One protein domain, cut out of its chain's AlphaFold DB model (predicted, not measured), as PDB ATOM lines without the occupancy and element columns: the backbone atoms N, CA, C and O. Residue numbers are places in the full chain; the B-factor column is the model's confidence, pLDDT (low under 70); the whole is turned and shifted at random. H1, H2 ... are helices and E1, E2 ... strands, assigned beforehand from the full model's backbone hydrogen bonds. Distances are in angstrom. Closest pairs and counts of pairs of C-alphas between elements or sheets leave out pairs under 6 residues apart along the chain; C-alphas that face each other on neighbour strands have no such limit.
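This is residues 107 to 201 of the 214 residues of the protein "Serine/threonine-protein phosphatase" of Schistosoma curassoni (UniProt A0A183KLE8). A small three-stranded sheet, E3, E5 and E4, lies between two other parts: the helix H2 and the little hairpin E1 and E2 towards one end of its strands, and the longer hairpin E6 and E7 by the other end. The short helix H1 sits beside E2, and a long loop, residues 171 to 183, leads from the sheet to the E6 and E7 hairpin. The 95 printed residues hold, in chain order, H1 E1 E2 H2 E3 E4 E5 E6 E7; under half, 43 residues, are in named elements, and the class is mixed, helices and strands. The main sheet runs E3 E5 E4 and is mixed; the two hairpins are antiparallel. The whole is compact, with a radius of gyration of the C-alphas of 14.1 A, yet flat, spanning 38 by 38 by 19 A.

Begin at inner strand E5, residues 167 to 170. Edge strand E3, residues 148 to 150, is its parallel neighbour, with N 150 and O 168 at 2.8 A, within hydrogen-bond range. Edge strand E4, residues 159 to 162, forms an antiparallel hairpin with E5, with N 169 and O 160 at 2.8 A. H2, residues 133 to 142, is on this sheet but only grazes it with residues 133 to 140; its closest C-alphas to E3 are those of Leu 140 and Leu 148, 7.5 A. Look next at the hairpin of E1, residues 119 to 121, and E2, residues 129 to 131, where N 130 and O 120 are 2.7 A apart. The closest C-alphas of E1 and H2 are those of Leu 119 and Ile 135, 7.3 A. Residues 112 to 113 pair, parallel, with residues 130 to 131 of E2. H1, residues 107 to 110, comes closest to E2 at the C-alphas of Asp 107 and Cys 129, 5.7 A, and is apart from H2. E6, residues 184 to 189, comes closest to E5 at the C-alphas of Ala 185 and Ile 170, 6.3 A apart. E6 forms a hairpin with E7, residues 195 to 200, with N 186 and O 198 at 2.9 A. In H2 every O i to N i+4 pair is within hydrogen-bond range; H1 is too short for one, and its single O i to N i+3 pair is not within range.

Find C-alpha 107 at (128.291, 77.059, 119.101), where H1 begins. H2 runs 14.1 A from C-alpha 133 at (135.154, 65.203, 112.120). E4 and E5 are each 10.0 A long, E6 17.1 A and E7 16.4 A, ending at C-alpha 200, (107.601, 58.500, 110.736).

The C-alphas farthest apart, of Lys 142 and Asp 179, are 41.9 A apart. The printed part has no cut, and the link from E5 to E6 is long. Mean pLDDT of the printed part is 93.5, and no printed residue is under 70.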
ATOM      1  N   ASP A 107     127.866  78.328 119.652       70.56
ATOM      2  CA  ASP A 107     128.291  77.059 119.101       70.56
ATOM      3  C   ASP A 107     127.455  75.851 119.561       70.56
ATOM      4  O   ASP A 107     127.234  74.939 118.774       70.56
ATOM      5  N   LEU A 108     126.940  75.818 120.793       75.19
ATOM      6  CA  LEU A 108     126.097  74.707 121.252       75.19
ATOM      7  C   LEU A 108     124.713  74.726 120.583       75.19
ATOM      8  O   LEU A 108     124.110  73.675 120.380       75.19
ATOM      9  N   LEU A 109     124.207  75.918 120.257       79.69
ATOM     10  CA  LEU A 109     122.852  76.111 119.734       79.69
ATOM     11  C   LEU A 109     122.796  76.219 118.204       79.69
ATOM     12  O   LEU A 109     121.810  75.792 117.609       79.69
ATOM     13  N   TRP A 110     123.832  76.784 117.585       85.75
ATOM     14  CA  TRP A 110     123.852  77.224 116.186       85.75
ATOM     15  C   TRP A 110     124.951  76.578 115.343       85.75
ATOM     16  O   TRP A 110     125.005  76.813 114.137       85.75
ATOM     17  N   SER A 111     125.835  75.771 115.938       91.56
ATOM     18  CA  SER A 111     126.823  75.061 115.127       91.56
ATOM     19  C   SER A 111     126.201  73.945 114.314       91.56
ATOM     20  O   SER A 111     125.273  73.272 114.769       91.56
ATOM     21  N   ASP A 112     126.784  73.697 113.149       96.19
ATOM     22  CA  ASP A 112     126.416  72.607 112.254       96.19
ATOM     23  C   ASP A 112     127.662  71.754 111.933       96.19
ATOM     24  O   ASP A 112     128.770  72.283 111.836       96.19
ATOM     25  N   PRO A 113     127.539  70.425 111.806       96.88
ATOM     26  CA  PRO A 113     128.641  69.591 111.344       96.88
ATOM     27  C   PRO A 113     128.995  69.894 109.879       96.88
ATOM     28  O   PRO A 113     128.120  70.194 109.066       96.88
ATOM     29  N   GLN A 114     130.271  69.751 109.519       95.88
ATOM     30  CA  GLN A 114     130.750  69.841 108.135       95.88
ATOM     31  C   GLN A 114     131.606  68.631 107.757       95.88
ATOM     32  O   GLN A 114     132.232  67.989 108.593       95.88
ATOM     33  N   THR A 115     131.674  68.331 106.462       95.56
ATOM     34  CA  THR A 115     132.413  67.159 105.972       95.56
ATOM     35  C   THR A 115     133.929  67.324 106.099       95.56
ATOM     36  O   THR A 115     134.634  66.351 106.362       95.56
ATOM     37  N   GLN A 116     134.447  68.538 105.897       96.12
ATOM     38  CA  GLN A 116     135.880  68.832 105.953       96.12
ATOM     39  C   GLN A 116     136.349  69.021 107.398       96.12
ATOM     40  O   GLN A 116     135.613  69.548 108.229       96.12
ATOM     41  N   SER A 117     137.592  68.645 107.692       97.12
ATOM     42  CA  SER A 117     138.206  68.917 108.995       97.12
ATOM     43  C   SER A 117     138.341  70.416 109.285       97.12
ATOM     44  O   SER A 117     138.403  71.237 108.367       97.12
ATOM     45  N   GLY A 118     138.430  70.755 110.569       93.12
ATOM     46  CA  GLY A 118     138.622  72.108 111.071       93.12
ATOM     47  C   GLY A 118     137.360  72.738 111.659       93.12
ATOM     48  O   GLY A 118     136.333  72.091 111.869       93.12
ATOM     49  N   LEU A 119     137.477  74.033 111.952       92.38
ATOM     50  CA  LEU A 119     136.442  74.853 112.569       92.38
ATOM     51  C   LEU A 119     136.316  76.159 111.783       92.38
ATOM     52  O   LEU A 119     137.286  76.910 111.684       92.38
ATOM     53  N   LEU A 120     135.139  76.425 111.227       91.44
ATOM     54  CA  LEU A 120     134.851  77.623 110.435       91.44
ATOM     55  C   LEU A 120     133.653  78.370 111.016       91.44
ATOM     56  O   LEU A 120     132.849  77.794 111.739       91.44
ATOM     57  N   MET A 121     133.496  79.652 110.697       86.19
ATOM     58  CA  MET A 121     132.281  80.378 111.076       86.19
ATOM     59  C   MET A 121     131.072  79.808 110.322       86.19
ATOM     60  O   MET A 121     131.174  79.479 109.140       86.19
ATOM     61  N   ASN A 122     129.918  79.675 110.983       87.44
ATOM     62  CA  ASN A 122     128.708  79.203 110.309       87.44
ATOM     63  C   ASN A 122     128.036  80.349 109.536       87.44
ATOM     64  O   ASN A 122     127.094  80.983 110.013       87.44
ATOM     65  N   GLU A 123     128.515  80.607 108.319       87.50
ATOM     66  CA  GLU A 123     127.995  81.677 107.456       87.50
ATOM     67  C   GLU A 123     126.508  81.507 107.120       87.50
ATOM     68  O   GLU A 123     125.787  82.494 106.994       87.50
ATOM     69  N   ARG A 124     126.011  80.263 107.040       88.25
ATOM     70  CA  ARG A 124     124.595  79.992 106.731       88.25
ATOM     71  C   ARG A 124     123.657  80.445 107.845       88.25
ATOM     72  O   ARG A 124     122.500  80.758 107.573       88.25
ATOM     73  N   ARG A 125     124.126  80.429 109.095       86.81
ATOM     74  CA  ARG A 125     123.336  80.803 110.279       86.81
ATOM     75  C   ARG A 125     123.633  82.220 110.762       86.81
ATOM     76  O   ARG A 125     122.785  82.813 111.419       86.81
ATOM     77  N   GLY A 126     124.828  82.741 110.479       82.81
ATOM     78  CA  GLY A 126     125.325  84.013 111.012       82.81
ATOM     79  C   GLY A 126     125.732  83.961 112.493       82.81
ATOM     80  O   GLY A 126     126.129  84.983 113.045       82.81
ATOM     81  N   LEU A 127     125.635  82.790 113.137       81.50
ATOM     82  CA  LEU A 127     125.998  82.512 114.531       81.50
ATOM     83  C   LEU A 127     126.538  81.079 114.638       81.50
ATOM     84  O   LEU A 127     126.121  80.207 113.880       81.50
ATOM     85  N   GLY A 128     127.414  80.823 115.611       85.94
ATOM     86  CA  GLY A 128     128.031  79.507 115.811       85.94
ATOM     87  C   GLY A 128     129.112  79.163 114.776       85.94
ATOM     88  O   GLY A 128     129.565  80.020 114.008       85.94
ATOM     89  N   CYS A 129     129.518  77.894 114.733       89.56
ATOM     90  CA  CYS A 129     130.576  77.408 113.847       89.56
ATOM     91  C   CYS A 129     130.161  76.174 113.031       89.56
ATOM     92  O   CYS A 129     129.262  75.422 113.390       89.56
ATOM     93  N   SER A 130     130.812  75.973 111.893       93.62
ATOM     94  CA  SER A 130     130.812  74.693 111.197       93.62
ATOM     95  C   SER A 130     132.011  73.887 111.687       93.62
ATOM     96  O   SER A 130     133.131  74.399 111.680       93.62
ATOM     97  N   PHE A 131     131.797  72.661 112.165       96.44
ATOM     98  CA  PHE A 131     132.856  71.852 112.785       96.44
ATOM     99  C   PHE A 131     133.023  70.492 112.109       96.44
ATOM    100  O   PHE A 131     132.046  69.803 111.811       96.44
ATOM    101  N   GLY A 132     134.274  70.114 111.868       97.69
ATOM    102  CA  GLY A 132     134.639  68.890 111.172       97.69
ATOM    103  C   GLY A 132     134.703  67.632 112.047       97.69
ATOM    104  O   GLY A 132     134.530  67.674 113.279       97.69
ATOM    105  N   PRO A 133     135.004  66.478 111.424       98.19
ATOM    106  CA  PRO A 133     135.154  65.203 112.120       98.19
ATOM    107  C   PRO A 133     136.326  65.176 113.112       98.19
ATOM    108  O   PRO A 133     136.255  64.469 114.114       98.19
ATOM    109  N   ASP A 134     137.389  65.941 112.879       97.69
ATOM    110  CA  ASP A 134     138.538  66.098 113.783       97.69
ATOM    111  C   ASP A 134     138.141  66.779 115.100       97.69
ATOM    112  O   ASP A 134     138.513  66.304 116.173       97.69
ATOM    113  N   ILE A 135     137.313  67.825 115.034       96.94
ATOM    114  CA  ILE A 135     136.795  68.526 116.217       96.94
ATOM    115  C   ILE A 135     135.873  67.612 117.028       96.94
ATOM    116  O   ILE A 135     135.974  67.553 118.256       96.94
ATOM    117  N   THR A 136     135.013  66.848 116.347       97.50
ATOM    118  CA  THR A 136     134.132  65.865 117.003       97.50
ATOM    119  C   THR A 136     134.944  64.786 117.711       97.50
ATOM    120  O   THR A 136     134.709  64.515 118.886       97.50
ATOM    121  N   ASN A 137     135.945  64.225 117.030       97.62
ATOM    122  CA  ASN A 137     136.862  63.248 117.611       97.62
ATOM    123  C   ASN A 137     137.594  63.796 118.838       97.62
ATOM    124  O   ASN A 137     137.630  63.146 119.880       97.62
ATOM    125  N   LEU A 138     138.152  65.003 118.730       96.62
ATOM    126  CA  LEU A 138     138.872  65.649 119.820       96.62
ATOM    127  C   LEU A 138     137.975  65.843 121.047       96.62
ATOM    128  O   LEU A 138     138.395  65.537 122.164       96.62
ATOM    129  N   PHE A 139     136.740  66.310 120.849       94.38
ATOM    130  CA  PHE A 139     135.773  66.494 121.930       94.38
ATOM    131  C   PHE A 139     135.400  65.165 122.602       94.38
ATOM    132  O   PHE A 139     135.486  65.049 123.825       94.38
ATOM    133  N   LEU A 140     135.024  64.158 121.809       94.62
ATOM    134  CA  LEU A 140     134.615  62.848 122.313       94.62
ATOM    135  C   LEU A 140     135.743  62.169 123.099       94.62
ATOM    136  O   LEU A 140     135.527  61.747 124.236       94.62
ATOM    137  N   ASN A 141     136.964  62.170 122.559       95.19
ATOM    138  CA  ASN A 141     138.134  61.591 123.222       95.19
ATOM    139  C   ASN A 141     138.476  62.317 124.527       95.19
ATOM    140  O   ASN A 141     138.715  61.675 125.548       95.19
ATOM    141  N   LYS A 142     138.454  63.656 124.524       92.62
ATOM    142  CA  LYS A 142     138.740  64.467 125.718       92.62
ATOM    143  C   LYS A 142     137.776  64.173 126.870       92.62
ATOM    144  O   LYS A 142     138.176  64.252 128.030       92.62
ATOM    145  N   HIS A 143     136.519  63.869 126.557       85.31
ATOM    146  CA  HIS A 143     135.461  63.666 127.545       85.31
ATOM    147  C   HIS A 143     135.079  62.195 127.755       85.31
ATOM    148  O   HIS A 143     134.129  61.925 128.485       85.31
ATOM    149  N   ASN A 144     135.831  61.258 127.170       89.56
ATOM    150  CA  ASN A 144     135.571  59.820 127.241       89.56
ATOM    151  C   ASN A 144     134.136  59.449 126.808       89.56
ATOM    152  O   ASN A 144     133.434  58.691 127.478       89.56
ATOM    153  N   LEU A 145     133.689  60.036 125.696       91.38
ATOM    154  CA  LEU A 145     132.382  59.808 125.081       91.38
ATOM    155  C   LEU A 145     132.553  59.074 123.746       91.38
ATOM    156  O   LEU A 145     133.563  59.233 123.070       91.38
ATOM    157  N   SER A 146     131.546  58.302 123.337       90.88
ATOM    158  CA  SER A 146     131.564  57.544 122.075       90.88
ATOM    159  C   SER A 146     130.720  58.168 120.961       90.88
ATOM    160  O   SER A 146     130.919  57.851 119.791       90.88
ATOM    161  N   LEU A 147     129.773  59.042 121.313       94.62
ATOM    162  CA  LEU A 147     128.779  59.563 120.384       94.62
ATOM    163  C   LEU A 147     128.316  60.964 120.780       94.62
ATOM    164  O   LEU A 147     127.994  61.223 121.939       94.62
ATOM    165  N   LEU A 148     128.201  61.836 119.780       95.06
ATOM    166  CA  LEU A 148     127.487  63.102 119.864       95.06
ATOM    167  C   LEU A 148     126.131  62.976 119.154       95.06
ATOM    168  O   LEU A 148     126.077  62.648 117.972       95.06
ATOM    169  N   ILE A 149     125.029  63.264 119.848       95.88
ATOM    170  CA  ILE A 149     123.691  63.332 119.238       95.88
ATOM    171  C   ILE A 149     123.218  64.781 119.250       95.88
ATOM    172  O   ILE A 149     123.294  65.451 120.279       95.88
ATOM    173  N   ARG A 150     122.725  65.265 118.108       95.81
ATOM    174  CA  ARG A 150     122.256  66.643 117.931       95.81
ATOM    175  C   ARG A 150     121.027  66.723 117.017       95.81
ATOM    176  O   ARG A 150     120.592  65.713 116.475       95.81
ATOM    177  N   SER A 151     120.450  67.916 116.855       96.88
ATOM    178  CA  SER A 151     119.259  68.159 116.014       96.88
ATOM    179  C   SER A 151     119.459  69.349 115.066       96.88
ATOM    180  O   SER A 151     120.366  69.296 114.249       96.88
ATOM    181  N   HIS A 152     118.657  70.418 115.180       95.38
ATOM    182  CA  HIS A 152     118.763  71.716 114.480       95.38
ATOM    183  C   HIS A 152     118.626  71.720 112.941       95.38
ATOM    184  O   HIS A 152     117.991  72.623 112.398       95.38
ATOM    185  N   GLU A 153     119.167  70.737 112.229       96.25
ATOM    186  CA  GLU A 153     119.068  70.623 110.774       96.25
ATOM    187  C   GLU A 153     117.959  69.654 110.361       96.25
ATOM    188  O   GLU A 153     117.890  68.523 110.845       96.25
ATOM    189  N   CYS A 154     117.119  70.082 109.416       96.12
ATOM    190  CA  CYS A 154     116.166  69.197 108.758       96.12
ATOM    191  C   CYS A 154     116.922  68.203 107.866       96.12
ATOM    192  O   CYS A 154     117.733  68.605 107.029       96.12
ATOM    193  N   LYS A 155     116.656  66.905 108.044       97.44
ATOM    194  CA  LYS A 155     117.224  65.824 107.229       97.44
ATOM    195  C   LYS A 155     116.100  65.106 106.481       97.44
ATOM    196  O   LYS A 155     115.072  64.847 107.110       97.44
ATOM    197  N   PRO A 156     116.272  64.738 105.195       97.00
ATOM    198  CA  PRO A 156     115.224  64.081 104.404       97.00
ATOM    199  C   PRO A 156     114.632  62.839 105.079       97.00
ATOM    200  O   PRO A 156     113.416  62.684 105.142       97.00
ATOM    201  N   GLU A 157     115.479  62.009 105.691       97.81
ATOM    202  CA  GLU A 157     115.062  60.795 106.401       97.81
ATOM    203  C   GLU A 157     114.700  61.036 107.877       97.81
ATOM    204  O   GLU A 157     114.396  60.096 108.611       97.81
ATOM    205  N   GLY A 158     114.716  62.289 108.335       97.62
ATOM    206  CA  GLY A 158     114.556  62.654 109.743       97.62
ATOM    207  C   GLY A 158     115.799  62.381 110.589       97.62
ATOM    208  O   GLY A 158     115.804  62.688 111.774       97.62
ATOM    209  N   PHE A 159     116.865  61.827 110.009       98.44
ATOM    210  CA  PHE A 159     118.148  61.656 110.677       98.44
ATOM    211  C   PHE A 159     119.312  61.614 109.683       98.44
ATOM    212  O   PHE A 159     119.101  61.413 108.488       98.44
ATOM    213  N   GLU A 160     120.535  61.779 110.180       98.25
ATOM    214  CA  GLU A 160     121.770  61.594 109.414       98.25
ATOM    215  C   GLU A 160     122.924  61.201 110.342       98.25
ATOM    216  O   GLU A 160     123.112  61.808 111.396       98.25
ATOM    217  N   TRP A 161     123.708  60.201 109.937       97.94
ATOM    218  CA  TRP A 161     124.990  59.888 110.566       97.94
ATOM    219  C   TRP A 161     126.109  60.623 109.835       97.94
ATOM    220  O   TRP A 161     126.242  60.489 108.620       97.94
ATOM    221  N   SER A 162     126.955  61.331 110.574       97.31
ATOM    222  CA  SER A 162     128.144  61.995 110.045       97.31
ATOM    223  C   SER A 162     129.366  61.712 110.923       97.31
ATOM    224  O   SER A 162     129.298  60.954 111.896       97.31
ATOM    225  N   HIS A 163     130.519  62.246 110.513       97.88
ATOM    226  CA  HIS A 163     131.797  62.128 111.225       97.88
ATOM    227  C   HIS A 163     132.114  60.677 111.620       97.88
ATOM    228  O   HIS A 163     132.271  60.355 112.792       97.88
ATOM    229  N   ASN A 164     132.134  59.772 110.635       95.19
ATOM    230  CA  ASN A 164     132.418  58.342 110.831       95.19
ATOM    231  C   ASN A 164     131.486  57.646 111.843       95.19
ATOM    232  O   ASN A 164     131.919  56.780 112.597       95.19
ATOM    233  N   LYS A 165     130.194  58.013 111.839       95.44
ATOM    234  CA  LYS A 165     129.154  57.528 112.769       95.44
ATOM    235  C   LYS A 165     129.362  57.940 114.233       95.44
ATOM    236  O   LYS A 165     128.709  57.395 115.116       95.44
ATOM    237  N   GLN A 166     130.221  58.920 114.494       96.62
ATOM    238  CA  GLN A 166     130.405  59.496 115.829       96.62
ATOM    239  C   GLN A 166     129.488  60.696 116.083       96.62
ATOM    240  O   GLN A 166     129.442  61.208 117.203       96.62
ATOM    241  N   LEU A 167     128.753  61.147 115.062       98.00
ATOM    242  CA  LEU A 167     127.752  62.199 115.174       98.00
ATOM    243  C   LEU A 167     126.440  61.756 114.529       98.00
ATOM    244  O   LEU A 167     126.414  61.326 113.376       98.00
ATOM    245  N   LEU A 168     125.351  61.871 115.284       98.06
ATOM    246  CA  LEU A 168     123.993  61.603 114.826       98.06
ATOM    247  C   LEU A 168     123.153  62.880 114.887       98.06
ATOM    248  O   LEU A 168     122.919  63.421 115.967       98.06
ATOM    249  N   THR A 169     122.650  63.329 113.742       98.44
ATOM    250  CA  THR A 169     121.630  64.379 113.663       98.44
ATOM    251  C   THR A 169     120.244  63.735 113.633       98.44
ATOM    252  O   THR A 169     119.999  62.880 112.790       98.44
ATOM    253  N   ILE A 170     119.330  64.135 114.526       98.19
ATOM    254  CA  ILE A 170     117.923  63.691 114.588       98.19
ATOM    255  C   ILE A 170     116.985  64.887 114.424       98.19
ATOM    256  O   ILE A 170     117.126  65.896 115.114       98.19
ATOM    257  N   PHE A 171     115.975  64.742 113.573       98.12
ATOM    258  CA  PHE A 171     114.954  65.738 113.291       98.12
ATOM    259  C   PHE A 171     113.553  65.114 113.330       98.12
ATOM    260  O   PHE A 171     113.209  64.246 112.533       98.12
ATOM    261  N   SER A 172     112.718  65.565 114.267       97.56
ATOM    262  CA  SER A 172     111.430  64.935 114.606       97.56
ATOM    263  C   SER A 172     110.207  65.696 114.060       97.56
ATOM    264  O   SER A 172     109.091  65.535 114.549       97.56
ATOM    265  N   ALA A 173     110.372  66.539 113.042       95.50
ATOM    266  CA  ALA A 173     109.254  67.221 112.383       95.50
ATOM    267  C   ALA A 173     109.166  66.773 110.920       95.50
ATOM    268  O   ALA A 173     109.947  67.234 110.099       95.50
ATOM    269  N   SER A 174     108.250  65.860 110.580       96.81
ATOM    270  CA  SER A 174     107.993  65.489 109.177       96.81
ATOM    271  C   SER A 174     107.249  66.595 108.432       96.81
ATOM    272  O   SER A 174     106.472  67.321 109.050       96.81
ATOM    273  N   ASN A 175     107.412  66.655 107.109       92.88
ATOM    274  CA  ASN A 175     106.788  67.662 106.239       92.88
ATOM    275  C   ASN A 175     107.106  69.106 106.669       92.88
ATOM    276  O   ASN A 175     106.233  69.970 106.650       92.88
ATOM    277  N   TYR A 176     108.339  69.366 107.108       93.12
ATOM    278  CA  TYR A 176     108.708  70.637 107.736       93.12
ATOM    279  C   TYR A 176     108.589  71.837 106.793       93.12
ATOM    280  O   TYR A 176     108.177  72.911 107.225       93.12
ATOM    281  N   TYR A 177     108.917  71.653 105.512       88.94
ATOM    282  CA  TYR A 177     108.754  72.700 104.501       88.94
ATOM    283  C   TYR A 177     107.434  72.551 103.748       88.94
ATOM    284  O   TYR A 177     106.656  73.496 103.644       88.94
ATOM    285  N   THR A 178     107.182  71.353 103.227       89.81
ATOM    286  CA  THR A 178     105.963  70.986 102.498       89.81
ATOM    287  C   THR A 178     105.640  69.513 102.723       89.81
ATOM    288  O   THR A 178     106.507  68.735 103.141       89.81
ATOM    289  N   ASP A 179     104.420  69.098 102.390       90.50
ATOM    290  CA  ASP A 179     104.054  67.681 102.367       90.50
ATOM    291  C   ASP A 179     105.027  66.889 101.480       90.50
ATOM    292  O   ASP A 179     105.301  67.261 100.339       90.50
ATOM    293  N   GLY A 180     105.601  65.823 102.041       89.25
ATOM    294  CA  GLY A 180     106.606  64.987 101.387       89.25
ATOM    295  C   GLY A 180     108.047  65.504 101.459       89.25
ATOM    296  O   GLY A 180     108.935  64.813 100.973       89.25
ATOM    297  N   SER A 181     108.314  66.668 102.067       93.25
ATOM    298  CA  SER A 181     109.672  67.252 102.094       93.25
ATOM    299  C   SER A 181     110.683  66.453 102.922       93.25
ATOM    300  O   SER A 181     111.846  66.351 102.536       93.25
ATOM    301  N   ASN A 182     110.264  65.893 104.057       97.19
ATOM    302  CA  ASN A 182     111.114  65.068 104.909       97.19
ATOM    303  C   ASN A 182     110.291  64.176 105.850       97.19
ATOM    304  O   ASN A 182     109.146  64.480 106.201       97.19
ATOM    305  N   ARG A 183     110.914  63.099 106.325       97.56
ATOM    306  CA  ARG A 183     110.440  62.280 107.443       97.56
ATOM    307  C   ARG A 183     110.840  62.905 108.779       97.56
ATOM    308  O   ARG A 183     111.806  63.657 108.864       97.56
ATOM    309  N   GLY A 184     110.099  62.574 109.828       97.25
ATOM    310  CA  GLY A 184     110.532  62.757 111.208       97.25
ATOM    311  C   GLY A 184     111.206  61.479 111.700       97.25
ATOM    312  O   GLY A 184     110.860  60.390 111.246       97.25
ATOM    313  N   ALA A 185     112.146  61.585 112.633       98.31
ATOM    314  CA  ALA A 185     112.701  60.427 113.321       98.31
ATOM    315  C   ALA A 185     112.877  60.675 114.822       98.31
ATOM    316  O   ALA A 185     112.989  61.816 115.273       98.31
ATOM    317  N   ILE A 186     112.915  59.590 115.593       97.56
ATOM    318  CA  ILE A 186     113.374  59.546 116.986       97.56
ATOM    319  C   ILE A 186     114.457  58.469 117.128       97.56
ATOM    320  O   ILE A 186     114.446  57.481 116.392       97.56
ATOM    321  N   ALA A 187     115.362  58.634 118.091       96.12
ATOM    322  CA  ALA A 187     116.366  57.633 118.447       96.12
ATOM    323  C   ALA A 187     116.047  57.029 119.823       96.12
ATOM    324  O   ALA A 187     115.788  57.759 120.779       96.12
ATOM    325  N   ARG A 188     116.072  55.698 119.931       94.06
ATOM    326  CA  ARG A 188     116.027  54.962 121.202       94.06
ATOM    327  C   ARG A 188     117.402  54.375 121.480       94.06
ATOM    328  O   ARG A 188     117.942  53.691 120.616       94.06
ATOM    329  N   ILE A 189     117.938  54.644 122.666       92.81
ATOM    330  CA  ILE A 189     119.243  54.144 123.109       92.81
ATOM    331  C   ILE A 189     119.003  53.095 124.191       92.81
ATOM    332  O   ILE A 189     118.324  53.372 125.182       92.81
ATOM    333  N   SER A 190     119.528  51.896 123.980       93.06
ATOM    334  CA  SER A 190     119.442  50.776 124.916       93.06
ATOM    335  C   SER A 190     120.592  50.803 125.929       93.06
ATOM    336  O   SER A 190     121.571  51.529 125.767       93.06
ATOM    337  N   VAL A 191     120.492  49.982 126.982       86.62
ATOM    338  CA  VAL A 191     121.514  49.884 128.049       86.62
ATOM    339  C   VAL A 191     122.877  49.430 127.514       86.62
ATOM    340  O   VAL A 191     123.909  49.856 128.020       86.62
ATOM    341  N   ASP A 192     122.888  48.606 126.467       90.88
ATOM    342  CA  ASP A 192     124.101  48.159 125.772       90.88
ATOM    343  C   ASP A 192     124.695  49.224 124.827       90.88
ATOM    344  O   ASP A 192     125.681  48.967 124.139       90.88
ATOM    345  N   GLY A 193     124.095  50.417 124.773       84.75
ATOM    346  CA  GLY A 193     124.496  51.506 123.887       84.75
ATOM    347  C   GLY A 193     124.004  51.359 122.445       84.75
ATOM    348  O   GLY A 193     124.309  52.223 121.623       84.75
ATOM    349  N   SER A 194     123.235  50.313 122.115       91.94
ATOM    350  CA  SER A 194     122.649  50.167 120.779       91.94
ATOM    351  C   SER A 194     121.609  51.256 120.508       91.94
ATOM    352  O   SER A 194     120.861  51.672 121.398       91.94
ATOM    353  N   ILE A 195     121.567  51.736 119.261       94.56
ATOM    354  CA  ILE A 195     120.698  52.842 118.847       94.56
ATOM    355  C   ILE A 195     119.728  52.364 117.779       94.56
ATOM    356  O   ILE A 195     120.127  51.987 116.679       94.56
ATOM    357  N   GLN A 196     118.437  52.436 118.096       97.12
ATOM    358  CA  GLN A 196     117.348  52.178 117.164       97.12
ATOM    359  C   GLN A 196     116.745  53.500 116.687       97.12
ATOM    360  O   GLN A 196     116.204  54.269 117.484       97.12
ATOM    361  N   ILE A 197     116.790  53.744 115.378       98.06
ATOM    362  CA  ILE A 197     116.116  54.888 114.756       98.06
ATOM    363  C   ILE A 197     114.706  54.477 114.329       98.06
ATOM    364  O   ILE A 197     114.528  53.472 113.643       98.06
ATOM    365  N   ILE A 198     113.703  55.259 114.728       97.44
ATOM    366  CA  ILE A 198     112.301  55.067 114.346       97.44
ATOM    367  C   ILE A 198     111.866  56.284 113.538       97.44
ATOM    368  O   ILE A 198     111.778  57.388 114.075       97.44
ATOM    369  N   GLN A 199     111.590  56.076 112.253       97.94
ATOM    370  CA  GLN A 199     111.134  57.120 111.335       97.94
ATOM    371  C   GLN A 199     109.605  57.137 111.220       97.94
ATOM    372  O   GLN A 199     108.950  56.100 111.335       97.94
ATOM    373  N   TYR A 200     109.033  58.304 110.945       95.44
ATOM    374  CA  TYR A 200     107.601  58.500 110.736       95.44
ATOM    375  C   TYR A 200     107.314  59.667 109.787       95.44
ATOM    376  O   TYR A 200     108.157  60.528 109.537       95.44
ATOM    377  N   VAL A 201     106.084  59.709 109.277       95.06
ATOM    378  CA  VAL A 201     105.522  60.846 108.541       95.06
ATOM    379  C   VAL A 201     104.137  61.125 109.106       95.06
ATOM    380  O   VAL A 201     103.325  60.210 109.243       95.06
TER     381      VAL A 201